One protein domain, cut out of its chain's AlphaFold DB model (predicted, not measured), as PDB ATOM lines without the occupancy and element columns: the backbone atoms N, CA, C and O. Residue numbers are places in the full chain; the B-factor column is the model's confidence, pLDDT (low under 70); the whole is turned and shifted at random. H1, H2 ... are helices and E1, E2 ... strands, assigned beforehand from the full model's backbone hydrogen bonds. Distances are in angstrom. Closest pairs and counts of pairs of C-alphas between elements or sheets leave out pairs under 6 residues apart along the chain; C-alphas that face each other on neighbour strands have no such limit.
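AT A GLANCE: This is residues 5 to 27 and 34 to 99 of the 115 residues of an uncharacterized protein of Actinomadura sp. KC345 (UniProt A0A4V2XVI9). One helix, H1, makes the core, with H2 packed crosswise on one side of it, H4 on the opposite side and the two-stranded hairpin E1 and E2 on a third side. The short helix H3 packs on E2, and after H4 the last helix, H5, lies out at one end of the longest axis, farthest from the mean of the C-alphas. The printed part has 89 residues, with five named helices and two named strands in the order H1, H2, E1, E2, H3, H4, H5; the sheet, E1 - E2, is antiparallel, and the class is mostly helix. The whole is compact, with a radius of gyration of the C-alphas of 12.8 A, and spans 39 by 27 by 23 A.

IN THESE COORDINATES: H1, residues 11 to 21, begins with C-alpha 11 at (-15.182, 4.424, 30.279) and is 15.5 A long from first to last C-alpha. After the cut, H2 holds residues 37 to 47 and is 15.1 A long. E1 is residues 50 to 54, 10.5 A, and E2 is residues 57 to 62, 14.9 A, beginning with C-alpha 57 at (-20.440, 14.997, 43.382). H3 is residues 71 to 76, 9.1 A. H4, residues 81 to 88, and H5, residues 90 to 97, are each 11.0 A long; H5 ends with C-alpha 97 at (-1.118, -7.940, 44.246).

HOW THE PARTS SIT: H1 and H2 touch, their closest C-alphas being those of Ala 12 and Ala 40, 4.9 A apart; their lines stand at 72 degrees, only just about perpendicular. H1 and H4 touch, with the C-alphas of Leu 18 and Val 84 closest at 6.5 A, at a steep tilt of 62 degrees, opposite ways. The closest C-alphas of H1 and E2 are those of Val 19 and Ile 59, 6.8 A apart. E1 and E2 form a hairpin, antiparallel at 175 degrees, with N 51 and O 61 at 2.8 A and N 54 and O 57 at 2.9 A, both within hydrogen-bond range. The closest C-alphas of E2 and H3 are those of Ile 59 and Tyr 73, 5.3 A apart. H3 and H4 are close but not clearly touching, with the C-alphas of Asp 74 and Ala 81 closest at 6.3 A, and about perpendicular at 89 degrees. H4 and H5 are also close but not clearly touching, with the C-alphas of Leu 87 and Arg 93 closest at 7.5 A. H1 and H5 are apart. In H1 and H2 every O i to N i+4 pair is within hydrogen-bond range; in H3 it is 1 of 2, in H4 and H5 3 of 4 each.

THE WHOLE: The two C-alphas farthest apart are those of Leu 27 and His 98, at 39.7 A. Residues 28 to 33 are cut out and not printed, and C-alphas 27 and 34 are 17.0 A apart across the cut. Of the links that are printed whole, E2 to H3 is short and the others are tight. The mean pLDDT of the printed part is 89.2; residue 27 and residues 90 to 99 are under 70.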
ATOM      1  N   ASN A   5      -4.759  10.978  29.831       95.19
ATOM      2  CA  ASN A   5      -4.955   9.941  28.831       95.19
ATOM      3  C   ASN A   5      -5.704   8.737  29.420       95.19
ATOM      4  O   ASN A   5      -5.277   8.141  30.408       95.19
ATOM      5  N   ILE A   6      -6.815   8.379  28.785       96.06
ATOM      6  CA  ILE A   6      -7.700   7.266  29.144       96.06
ATOM      7  C   ILE A   6      -7.888   6.290  27.975       96.06
ATOM      8  O   ILE A   6      -8.855   5.520  27.944       96.06
ATOM      9  N   LYS A   7      -6.985   6.318  26.992       94.94
ATOM     10  CA  LYS A   7      -7.046   5.456  25.815       94.94
ATOM     11  C   LYS A   7      -6.984   3.984  26.213       94.94
ATOM     12  O   LYS A   7      -6.104   3.557  26.957       94.94
ATOM     13  N   GLY A   8      -7.912   3.192  25.683       92.00
ATOM     14  CA  GLY A   8      -7.991   1.754  25.956       92.00
ATOM     15  C   GLY A   8      -8.505   1.389  27.354       92.00
ATOM     16  O   GLY A   8      -8.576   0.203  27.672       92.00
ATOM     17  N   LEU A   9      -8.885   2.371  28.179       94.19
ATOM     18  CA  LEU A   9      -9.597   2.124  29.430       94.19
ATOM     19  C   LEU A   9     -11.107   2.029  29.179       94.19
ATOM     20  O   LEU A   9     -11.666   2.730  28.336       94.19
ATOM     21  N   ASP A  10     -11.777   1.174  29.952       95.69
ATOM     22  CA  ASP A  10     -13.239   1.111  29.979       95.69
ATOM     23  C   ASP A  10     -13.795   2.400  30.611       95.69
ATOM     24  O   ASP A  10     -13.438   2.756  31.738       95.69
ATOM     25  N   LYS A  11     -14.656   3.111  29.872       96.94
ATOM     26  CA  LYS A  11     -15.182   4.424  30.279       96.94
ATOM     27  C   LYS A  11     -16.020   4.354  31.551       96.94
ATOM     28  O   LYS A  11     -15.910   5.245  32.387       96.94
ATOM     29  N   ALA A  12     -16.781   3.277  31.739       97.81
ATOM     30  CA  ALA A  12     -17.565   3.073  32.951       97.81
ATOM     31  C   ALA A  12     -16.652   2.871  34.171       97.81
ATOM     32  O   ALA A  12     -16.908   3.424  35.238       97.81
ATOM     33  N   ARG A  13     -15.525   2.162  34.015       96.94
ATOM     34  CA  ARG A  13     -14.509   2.034  35.075       96.94
ATOM     35  C   ARG A  13     -13.850   3.365  35.420       96.94
ATOM     36  O   ARG A  13     -13.596   3.609  36.597       96.94
ATOM     37  N   VAL A  14     -13.565   4.201  34.420       97.19
ATOM     38  CA  VAL A  14     -13.018   5.549  34.641       97.19
ATOM     39  C   VAL A  14     -14.024   6.404  35.407       97.19
ATOM     40  O   VAL A  14     -13.666   6.969  36.438       97.19
ATOM     41  N   LEU A  15     -15.283   6.441  34.964       97.94
ATOM     42  CA  LEU A  15     -16.337   7.217  35.612       97.94
ATOM     43  C   LEU A  15     -16.562   6.779  37.064       97.94
ATOM     44  O   LEU A  15     -16.483   7.612  37.963       97.94
ATOM     45  N   ALA A  16     -16.754   5.479  37.307       96.75
ATOM     46  CA  ALA A  16     -16.961   4.949  38.654       96.75
ATOM     47  C   ALA A  16     -15.810   5.322  39.600       96.75
ATOM     48  O   ALA A  16     -16.037   5.738  40.734       96.75
ATOM     49  N   ALA A  17     -14.562   5.218  39.132       95.94
ATOM     50  CA  ALA A  17     -13.405   5.594  39.933       95.94
ATOM     51  C   ALA A  17     -13.389   7.099  40.239       95.94
ATOM     52  O   ALA A  17     -13.260   7.474  41.401       95.94
ATOM     53  N   LEU A  18     -13.572   7.956  39.232       96.44
ATOM     54  CA  LEU A  18     -13.598   9.409  39.426       96.44
ATOM     55  C   LEU A  18     -14.696   9.830  40.410       96.44
ATOM     56  O   LEU A  18     -14.432  10.654  41.284       96.44
ATOM     57  N   VAL A  19     -15.887   9.233  40.315       95.19
ATOM     58  CA  VAL A  19     -17.009   9.481  41.234       95.19
ATOM     59  C   VAL A  19     -16.664   9.042  42.652       95.19
ATOM     60  O   VAL A  19     -16.854   9.809  43.589       95.19
ATOM     61  N   ASN A  20     -16.101   7.848  42.826       93.44
ATOM     62  CA  ASN A  20     -15.791   7.314  44.153       93.44
ATOM     63  C   ASN A  20     -14.660   8.064  44.876       93.44
ATOM     64  O   ASN A  20     -14.644   8.074  46.104       93.44
ATOM     65  N   TYR A  21     -13.739   8.688  44.137       92.56
ATOM     66  CA  TYR A  21     -12.660   9.508  44.704       92.56
ATOM     67  C   TYR A  21     -13.006  10.995  44.835       92.56
ATOM     68  O   TYR A  21     -12.269  11.724  45.495       92.56
ATOM     69  N   GLN A  22     -14.106  11.453  44.236       90.69
ATOM     70  CA  GLN A  22     -14.527  12.845  44.346       90.69
ATOM     71  C   GLN A  22     -15.203  13.097  45.692       90.69
ATOM     72  O   GLN A  22     -15.911  12.232  46.200       90.69
ATOM     73  N   ASN A  23     -15.080  14.299  46.245       84.19
ATOM     74  CA  ASN A  23     -15.789  14.682  47.459       84.19
ATOM     75  C   ASN A  23     -17.294  14.884  47.210       84.19
ATOM     76  O   ASN A  23     -17.689  15.427  46.172       84.19
ATOM     77  N   PRO A  24     -18.167  14.483  48.153       81.25
ATOM     78  CA  PRO A  24     -19.575  14.835  48.076       81.25
ATOM     79  C   PRO A  24     -19.729  16.345  48.239       81.25
ATOM     80  O   PRO A  24     -19.080  16.968  49.079       81.25
ATOM     81  N   SER A  25     -20.615  16.940  47.453       76.69
ATOM     82  CA  SER A  25     -20.936  18.358  47.540       76.69
ATOM     83  C   SER A  25     -22.187  18.585  48.392       76.69
ATOM     84  O   SER A  25     -23.150  17.820  48.339       76.69
ATOM     85  N   GLY A  26     -22.178  19.655  49.192       73.62
ATOM     86  CA  GLY A  26     -23.324  20.060  50.009       73.62
ATOM     87  C   GLY A  26     -23.730  19.054  51.098       73.62
ATOM     88  O   GLY A  26     -22.910  18.307  51.635       73.62
ATOM     89  N   LEU A  27     -25.021  19.079  51.452       68.62
ATOM     90  CA  LEU A  27     -25.643  18.141  52.391       68.62
ATOM     91  C   LEU A  27     -25.885  16.806  51.683       68.62
ATOM     92  O   LEU A  27     -26.799  16.684  50.871       68.62
ATOM     93  N   LEU A  34     -20.880   3.339  47.084       90.88
ATOM     94  CA  LEU A  34     -19.881   3.475  46.032       90.88
ATOM     95  C   LEU A  34     -20.523   3.157  44.684       90.88
ATOM     96  O   LEU A  34     -21.241   2.169  44.555       90.88
ATOM     97  N   MET A  35     -20.203   3.955  43.670       93.62
ATOM     98  CA  MET A  35     -20.601   3.692  42.295       93.62
ATOM     99  C   MET A  35     -19.904   2.435  41.788       93.62
ATOM    100  O   MET A  35     -18.669   2.356  41.779       93.62
ATOM    101  N   THR A  36     -20.693   1.457  41.350       96.50
ATOM    102  CA  THR A  36     -20.168   0.279  40.666       96.50
ATOM    103  C   THR A  36     -19.905   0.586  39.190       96.50
ATOM    104  O   THR A  36     -20.333   1.600  38.639       96.50
ATOM    105  N   VAL A  37     -19.182  -0.309  38.515       96.69
ATOM    106  CA  VAL A  37     -18.955  -0.196  37.064       96.69
ATOM    107  C   VAL A  37     -20.261  -0.372  36.284       96.69
ATOM    108  O   VAL A  37     -20.404   0.192  35.205       96.69
ATOM    109  N   GLU A  38     -21.203  -1.157  36.810       97.31
ATOM    110  CA  GLU A  38     -22.503  -1.389  36.177       97.31
ATOM    111  C   GLU A  38     -23.373  -0.134  36.264       97.31
ATOM    112  O   GLU A  38     -23.872   0.306  35.232       97.31
ATOM    113  N   ASP A  39     -23.424   0.516  37.433       97.00
ATOM    114  CA  ASP A  39     -24.110   1.805  37.602       97.00
ATOM    115  C   ASP A  39     -23.557   2.863  36.642       97.00
ATOM    116  O   ASP A  39     -24.304   3.545  35.943       97.00
ATOM    117  N   ALA A  40     -22.227   2.966  36.563       97.62
ATOM    118  CA  ALA A  40     -21.563   3.894  35.656       97.62
ATOM    119  C   ALA A  40     -21.860   3.580  34.183       97.62
ATOM    120  O   ALA A  40     -21.987   4.497  33.375       97.62
ATOM    121  N   ARG A  41     -21.972   2.297  33.813       98.38
ATOM    122  CA  ARG A  41     -22.315   1.895  32.444       98.38
ATOM    123  C   ARG A  41     -23.747   2.290  32.104       98.38
ATOM    124  O   ARG A  41     -23.945   2.889  31.053       98.38
ATOM    125  N   SER A  42     -24.702   2.020  32.990       97.88
ATOM    126  CA  SER A  42     -26.095   2.438  32.802       97.88
ATOM    127  C   SER A  42     -26.224   3.957  32.705       97.88
ATOM    128  O   SER A  42     -26.915   4.452  31.821       97.88
ATOM    129  N   LEU A  43     -25.490   4.703  33.536       97.38
ATOM    130  CA  LEU A  43     -25.482   6.164  33.467       97.38
ATOM    131  C   LEU A  43     -24.909   6.678  32.137       97.38
ATOM    132  O   LEU A  43     -25.439   7.624  31.565       97.38
ATOM    133  N   ILE A  44     -23.857   6.040  31.614       97.94
ATOM    134  CA  ILE A  44     -23.294   6.387  30.300       97.94
ATOM    135  C   ILE A  44     -24.287   6.108  29.167       97.94
ATOM    136  O   ILE A  44     -24.359   6.872  28.205       97.94
ATOM    137  N   GLU A  45     -25.042   5.015  29.258       97.62
ATOM    138  CA  GLU A  45     -26.079   4.678  28.277       97.62
ATOM    139  C   GLU A  45     -27.240   5.685  28.296       97.62
ATOM    140  O   GLU A  45     -27.797   5.985  27.241       97.62
ATOM    141  N   GLU A  46     -27.578   6.224  29.470       97.12
ATOM    142  CA  GLU A  46     -28.664   7.194  29.651       97.12
ATOM    143  C   GLU A  46     -28.255   8.630  29.283       97.12
ATOM    144  O   GLU A  46     -28.961   9.305  28.531       97.12
ATOM    145  N   GLU A  47     -27.116   9.101  29.794       96.12
ATOM    146  CA  GLU A  47     -26.721  10.517  29.748       96.12
ATOM    147  C   GLU A  47     -25.567  10.808  28.771       96.12
ATOM    148  O   GLU A  47     -25.321  11.964  28.416       96.12
ATOM    149  N   GLY A  48     -24.864   9.780  28.290       96.88
ATOM    150  CA  GLY A  48     -23.710   9.915  27.400       96.88
ATOM    151  C   GLY A  48     -22.369   9.910  28.138       96.88
ATOM    152  O   GLY A  48     -22.176   9.188  29.104       96.88
ATOM    153  N   LEU A  49     -21.376  10.653  27.638       97.88
ATOM    154  CA  LEU A  49     -19.987  10.579  28.134       97.88
ATOM    155  C   LEU A  49     -19.468  11.885  28.751       97.88
ATOM    156  O   LEU A  49     -18.288  11.965  29.077       97.88
ATOM    157  N   SER A  50     -20.323  12.892  28.932       97.25
ATOM    158  CA  SER A  50     -19.955  14.185  29.518       97.25
ATOM    159  C   SER A  50     -20.765  14.433  30.781       97.25
ATOM    160  O   SER A  50     -21.990  14.447  30.734       97.25
ATOM    161  N   PHE A  51     -20.080  14.673  31.898       97.12
ATOM    162  CA  PHE A  51     -20.689  14.712  33.224       97.12
ATOM    163  C   PHE A  51     -20.244  15.940  34.001       97.12
ATOM    164  O   PHE A  51     -19.063  16.089  34.305       97.12
ATOM    165  N   ASP A  52     -21.194  16.773  34.416       95.00
ATOM    166  CA  ASP A  52     -20.932  17.869  35.354       95.00
ATOM    167  C   ASP A  52     -21.135  17.446  36.811       95.00
ATOM    168  O   ASP A  52     -20.386  17.876  37.694       95.00
ATOM    169  N   TYR A  53     -22.122  16.587  37.064       93.19
ATOM    170  CA  TYR A  53     -22.556  16.217  38.403       93.19
ATOM    171  C   TYR A  53     -23.067  14.783  38.434       93.19
ATOM    172  O   TYR A  53     -23.945  14.431  37.656       93.19
ATOM    173  N   VAL A  54     -22.546  13.970  39.348       93.62
ATOM    174  CA  VAL A  54     -22.944  12.565  39.491       93.62
ATOM    175  C   VAL A  54     -23.070  12.239  40.967       93.62
ATOM    176  O   VAL A  54     -22.139  12.472  41.730       93.62
ATOM    177  N   TRP A  55     -24.225  11.715  41.382       90.50
ATOM    178  CA  TRP A  55     -24.479  11.232  42.750       90.50
ATOM    179  C   TRP A  55     -23.989  12.186  43.841       90.50
ATOM    180  O   TRP A  55     -23.228  11.826  44.734       90.50
ATOM    181  N   PHE A  56     -24.440  13.428  43.756       90.00
ATOM    182  CA  PHE A  56     -24.072  14.510  44.661       90.00
ATOM    183  C   PHE A  56     -22.614  14.997  44.596       90.00
ATOM    184  O   PHE A  56     -22.167  15.713  45.492       90.00
ATOM    185  N   ARG A  57     -21.860  14.648  43.550       91.06
ATOM    186  CA  ARG A  57     -20.440  14.997  43.382       91.06
ATOM    187  C   ARG A  57     -20.230  15.824  42.120       91.06
ATOM    188  O   ARG A  57     -20.745  15.480  41.059       91.06
ATOM    189  N   ASN A  58     -19.431  16.885  42.221       91.94
ATOM    190  CA  ASN A  58     -19.022  17.696  41.071       91.94
ATOM    191  C   ASN A  58     -17.898  16.975  40.318       91.94
ATOM    192  O   ASN A  58     -16.766  16.946  40.793       91.94
ATOM    193  N   ILE A  59     -18.200  16.380  39.165       93.69
ATOM    194  CA  ILE A  59     -17.207  15.621  38.389       93.69
ATOM    195  C   ILE A  59     -16.597  16.497  37.299       93.69
ATOM    196  O   ILE A  59     -15.383  16.662  37.274       93.69
ATOM    197  N   LYS A  60     -17.427  17.108  36.447       94.12
ATOM    198  CA  LYS A  60     -17.014  18.038  35.380       94.12
ATOM    199  C   LYS A  60     -15.923  17.465  34.467       94.12
ATOM    200  O   LYS A  60     -14.837  18.034  34.356       94.12
ATOM    201  N   VAL A  61     -16.222  16.344  33.813       96.50
ATOM    202  CA  VAL A  61     -15.333  15.676  32.847       96.50
ATOM    203  C   VAL A  61     -16.075  15.300  31.569       96.50
ATOM    204  O   VAL A  61     -17.264  14.993  31.601       96.50
ATOM    205  N   ASP A  62     -15.343  15.256  30.459       97.81
ATOM    206  CA  ASP A  62     -15.792  14.688  29.186       97.81
ATOM    207  C   ASP A  62     -14.929  13.465  28.853       97.81
ATOM    208  O   ASP A  62     -13.725  13.582  28.644       97.81
ATOM    209  N   LEU A  63     -15.541  12.282  28.840       97.75
ATOM    210  CA  LEU A  63     -14.895  10.988  28.604       97.75
ATOM    211  C   LEU A  63     -15.107  10.468  27.173       97.75
ATOM    212  O   LEU A  63     -14.744   9.318  26.890       97.75
ATOM    213  N   SER A  64     -15.698  11.275  26.284       97.38
ATOM    214  CA  SER A  64     -16.026  10.882  24.906       97.38
ATOM    215  C   SER A  64     -14.791  10.594  24.048       97.38
ATOM    216  O   SER A  64     -14.838   9.739  23.162       97.38
ATOM    217  N   GLY A  65     -13.675  11.267  24.336       96.25
ATOM    218  CA  GLY A  65     -12.391  11.091  23.660       96.25
ATOM    219  C   GLY A  65     -11.438  10.122  24.361       96.25
ATOM    220  O   GLY A  65     -11.758   9.498  25.369       96.25
ATOM    221  N   ASP A  66     -10.218  10.013  23.837       97.12
ATOM    222  CA  ASP A  66      -9.126   9.249  24.460       97.12
ATOM    223  C   ASP A  66      -8.437  10.012  25.604       97.12
ATOM    224  O   ASP A  66      -7.637   9.428  26.334       97.12
ATOM    225  N   GLU A  67      -8.744  11.297  25.779       97.12
ATOM    226  CA  GLU A  67      -8.167  12.167  26.803       97.12
ATOM    227  C   GLU A  67      -9.219  13.146  27.340       97.12
ATOM    228  O   GLU A  67     -10.190  13.435  26.642       97.12
ATOM    229  N   PHE A  68      -9.014  13.689  28.544       97.31
ATOM    230  CA  PHE A  68      -9.878  14.730  29.118       97.31
ATOM    231  C   PHE A  68      -9.090  15.798  29.889       97.31
ATOM    232  O   PHE A  68      -7.974  15.546  30.350       97.31
ATOM    233  N   ASP A  69      -9.669  16.997  30.025       96.75
ATOM    234  CA  ASP A  69      -9.122  18.081  30.857       96.75
ATOM    235  C   ASP A  69      -9.535  17.869  32.325       96.75
ATOM    236  O   ASP A  69     -10.728  17.937  32.635       96.75
ATOM    237  N   PRO A  70      -8.588  17.630  33.253       96.19
ATOM    238  CA  PRO A  70      -8.916  17.356  34.645       96.19
ATOM    239  C   PRO A  70      -9.170  18.621  35.471       96.19
ATOM    240  O   PRO A  70      -9.572  18.517  36.625       96.19
ATOM    241  N   ARG A  71      -8.939  19.828  34.936       94.94
ATOM    242  CA  ARG A  71      -8.879  21.064  35.736       94.94
ATOM    243  C   ARG A  71     -10.131  21.311  36.579       94.94
ATOM    244  O   ARG A  71     -10.024  21.812  37.695       94.94
ATOM    245  N   ALA A  72     -11.311  21.023  36.033       93.56
ATOM    246  CA  ALA A  72     -12.566  21.233  36.747       93.56
ATOM    247  C   ALA A  72     -12.798  20.174  37.837       93.56
ATOM    248  O   ALA A  72     -13.260  20.535  38.917       93.56
ATOM    249  N   TYR A  73     -12.415  18.922  37.576       94.88
ATOM    250  CA  TYR A  73     -12.433  17.832  38.551       94.88
ATOM    251  C   TYR A  73     -11.457  18.092  39.710       94.88
ATOM    252  O   TYR A  73     -11.856  18.098  40.875       94.88
ATOM    253  N   ASP A  74     -10.192  18.378  39.385       95.12
ATOM    254  CA  ASP A  74      -9.091  18.563  40.341       95.12
ATOM    255  C   ASP A  74      -9.310  19.762  41.270       95.12
ATOM    256  O   ASP A  74      -8.772  19.806  42.370       95.12
ATOM    257  N   ARG A  75     -10.097  20.754  40.841       91.75
ATOM    258  CA  ARG A  75     -10.441  21.912  41.673       91.75
ATOM    259  C   ARG A  75     -11.252  21.510  42.907       91.75
ATOM    260  O   ARG A  75     -11.088  22.128  43.955       91.75
ATOM    261  N   ASP A  76     -12.153  20.541  42.751       87.38
ATOM    262  CA  ASP A  76     -13.112  20.144  43.788       87.38
ATOM    263  C   ASP A  76     -12.719  18.818  44.479       87.38
ATOM    264  O   ASP A  76     -13.327  18.447  45.484       87.38
ATOM    265  N   SER A  77     -11.684  18.138  43.965       89.44
ATOM    266  CA  SER A  77     -11.186  16.851  44.458       89.44
ATOM    267  C   SER A  77      -9.928  16.992  45.307       89.44
ATOM    268  O   SER A  77      -8.996  17.712  44.955       89.44
ATOM    269  N   GLU A  78      -9.855  16.231  46.398       88.44
ATOM    270  CA  GLU A  78      -8.610  16.052  47.159       88.44
ATOM    271  C   GLU A  78      -7.620  15.120  46.445       88.44
ATOM    272  O   GLU A  78      -6.410  15.202  46.671       88.44
ATOM    273  N   VAL A  79      -8.118  14.241  45.570       92.75
ATOM    274  CA  VAL A  79      -7.305  13.300  44.793       92.75
ATOM    275  C   VAL A  79      -7.291  13.738  43.328       92.75
ATOM    276  O   VAL A  79      -8.341  13.730  42.684       92.75
ATOM    277  N   PRO A  80      -6.122  14.086  42.760       95.06
ATOM    278  CA  PRO A  80      -6.018  14.449  41.352       95.06
ATOM    279  C   PRO A  80      -6.469  13.323  40.418       95.06
ATOM    280  O   PRO A  80      -6.111  12.156  40.618       95.06
ATOM    281  N   ALA A  81      -7.156  13.672  39.332       95.50
ATOM    282  CA  ALA A  81      -7.641  12.731  38.323       95.50
ATOM    283  C   ALA A  81      -6.525  11.847  37.744       95.50
ATOM    284  O   ALA A  81      -6.744  10.670  37.457       95.50
ATOM    285  N   ALA A  82      -5.313  12.397  37.614       95.25
ATOM    286  CA  ALA A  82      -4.134  11.658  37.165       95.25
ATOM    287  C   ALA A  82      -3.849  10.429  38.041       95.25
ATOM    288  O   ALA A  82      -3.618   9.345  37.511       95.25
ATOM    289  N   ILE A  83      -3.927  10.583  39.368       93.69
ATOM    290  CA  ILE A  83      -3.707   9.485  40.317       93.69
ATOM    291  C   ILE A  83      -4.832   8.459  40.184       93.69
ATOM    292  O   ILE A  83      -4.569   7.262  40.096       93.69
ATOM    293  N   VAL A  84      -6.085   8.918  40.104       94.31
ATOM    294  CA  VAL A  84      -7.252   8.033  39.959       94.31
ATOM    295  C   VAL A  84      -7.134   7.160  38.706       94.31
ATOM    296  O   VAL A  84      -7.324   5.945  38.777       94.31
ATOM    297  N   VAL A  85      -6.770   7.752  37.566       93.94
ATOM    298  CA  VAL A  85      -6.589   7.021  36.303       93.94
ATOM    299  C   VAL A  85      -5.354   6.116  36.345       93.94
ATOM    300  O   VAL A  85      -5.417   4.984  35.861       93.94
ATOM    301  N   GLU A  86      -4.256   6.544  36.972       91.44
ATOM    302  CA  GLU A  86      -3.061   5.706  37.148       91.44
ATOM    303  C   GLU A  86      -3.381   4.420  37.930       91.44
ATOM    304  O   GLU A  86      -2.912   3.340  37.557       91.44
ATOM    305  N   LEU A  87      -4.241   4.494  38.951       89.06
ATOM    306  CA  LEU A  87      -4.691   3.332  39.732       89.06
ATOM    307  C   LEU A  87      -5.508   2.322  38.909       89.06
ATOM    308  O   LEU A  87      -5.585   1.145  39.270       89.06
ATOM    309  N   LEU A  88      -6.099   2.748  37.790       88.44
ATOM    310  CA  LEU A  88      -6.810   1.862  36.863       88.44
ATOM    311  C   LEU A  88      -5.871   1.145  35.891       88.44
ATOM    312  O   LEU A  88      -6.278   0.150  35.278       88.44
ATOM    313  N   SER A  89      -4.633   1.624  35.750       77.62
ATOM    314  CA  SER A  89      -3.662   1.023  34.847       77.62
ATOM    315  C   SER A  89      -3.293  -0.401  35.302       77.62
ATOM    316  O   SER A  89      -3.120  -0.677  36.495       77.62
ATOM    317  N   PRO A  90      -3.148  -1.354  34.363       64.94
ATOM    318  CA  PRO A  90      -2.857  -2.750  34.693       64.94
ATOM    319  C   PRO A  90      -1.530  -2.945  35.448       64.94
ATOM    320  O   PRO A  90      -1.378  -3.936  36.162       64.94
ATOM    321  N   PHE A  91      -0.589  -2.001  35.340       57.38
ATOM    322  CA  PHE A  91       0.746  -2.112  35.930       57.38
ATOM    323  C   PHE A  91       0.728  -2.043  37.467       57.38
ATOM    324  O   PHE A  91       1.421  -2.815  38.133       57.38
ATOM    325  N   ARG A  92      -0.131  -1.198  38.056       56.69
ATOM    326  CA  ARG A  92      -0.260  -1.083  39.520       56.69
ATOM    327  C   ARG A  92      -1.122  -2.175  40.143       56.69
ATOM    328  O   ARG A  92      -0.857  -2.578  41.271       56.69
ATOM    329  N   ARG A  93      -2.085  -2.742  39.403       52.28
ATOM    330  CA  ARG A  93      -2.857  -3.911  39.871       52.28
ATOM    331  C   ARG A  93      -1.935  -5.099  40.169       52.28
ATOM    332  O   ARG A  93      -2.150  -5.801  41.148       52.28
ATOM    333  N   LEU A  94      -0.875  -5.278  39.377       50.97
ATOM    334  CA  LEU A  94       0.159  -6.281  39.635       50.97
ATOM    335  C   LEU A  94       1.052  -5.897  40.826       50.97
ATOM    336  O   LEU A  94       1.277  -6.733  41.693       50.97
ATOM    337  N   GLN A  95       1.512  -4.649  40.945       52.72
ATOM    338  CA  GLN A  95       2.340  -4.230  42.091       52.72
ATOM    339  C   GLN A  95       1.609  -4.324  43.440       52.72
ATOM    340  O   GLN A  95       2.214  -4.771  44.414       52.72
ATOM    341  N   ALA A  96       0.315  -3.993  43.486       51.06
ATOM    342  CA  ALA A  96      -0.526  -4.140  44.675       51.06
ATOM    343  C   ALA A  96      -0.777  -5.617  45.035       51.06
ATOM    344  O   ALA A  96      -0.698  -5.986  46.204       51.06
ATOM    345  N   LEU A  97      -1.001  -6.488  44.039       52.62
ATOM    346  CA  LEU A  97      -1.118  -7.940  44.246       52.62
ATOM    347  C   LEU A  97       0.211  -8.596  44.666       52.62
ATOM    348  O   LEU A  97       0.197  -9.618  45.346       52.62
ATOM    349  N   HIS A  98       1.350  -8.013  44.285       56.66
ATOM    350  CA  HIS A  98       2.690  -8.500  44.623       56.66
ATOM    351  C   HIS A  98       3.338  -7.785  45.825       56.66
ATOM    352  O   HIS A  98       4.494  -8.065  46.135       56.66
ATOM    353  N   GLY A  99       2.627  -6.881  46.515       53.06
ATOM    354  CA  GLY A  99       3.135  -6.186  47.707       53.06
ATOM    355  C   GLY A  99       4.344  -5.276  47.451       53.06
ATOM    356  O   GLY A  99       5.164  -5.079  48.345       53.06
TER     357      GLY A  99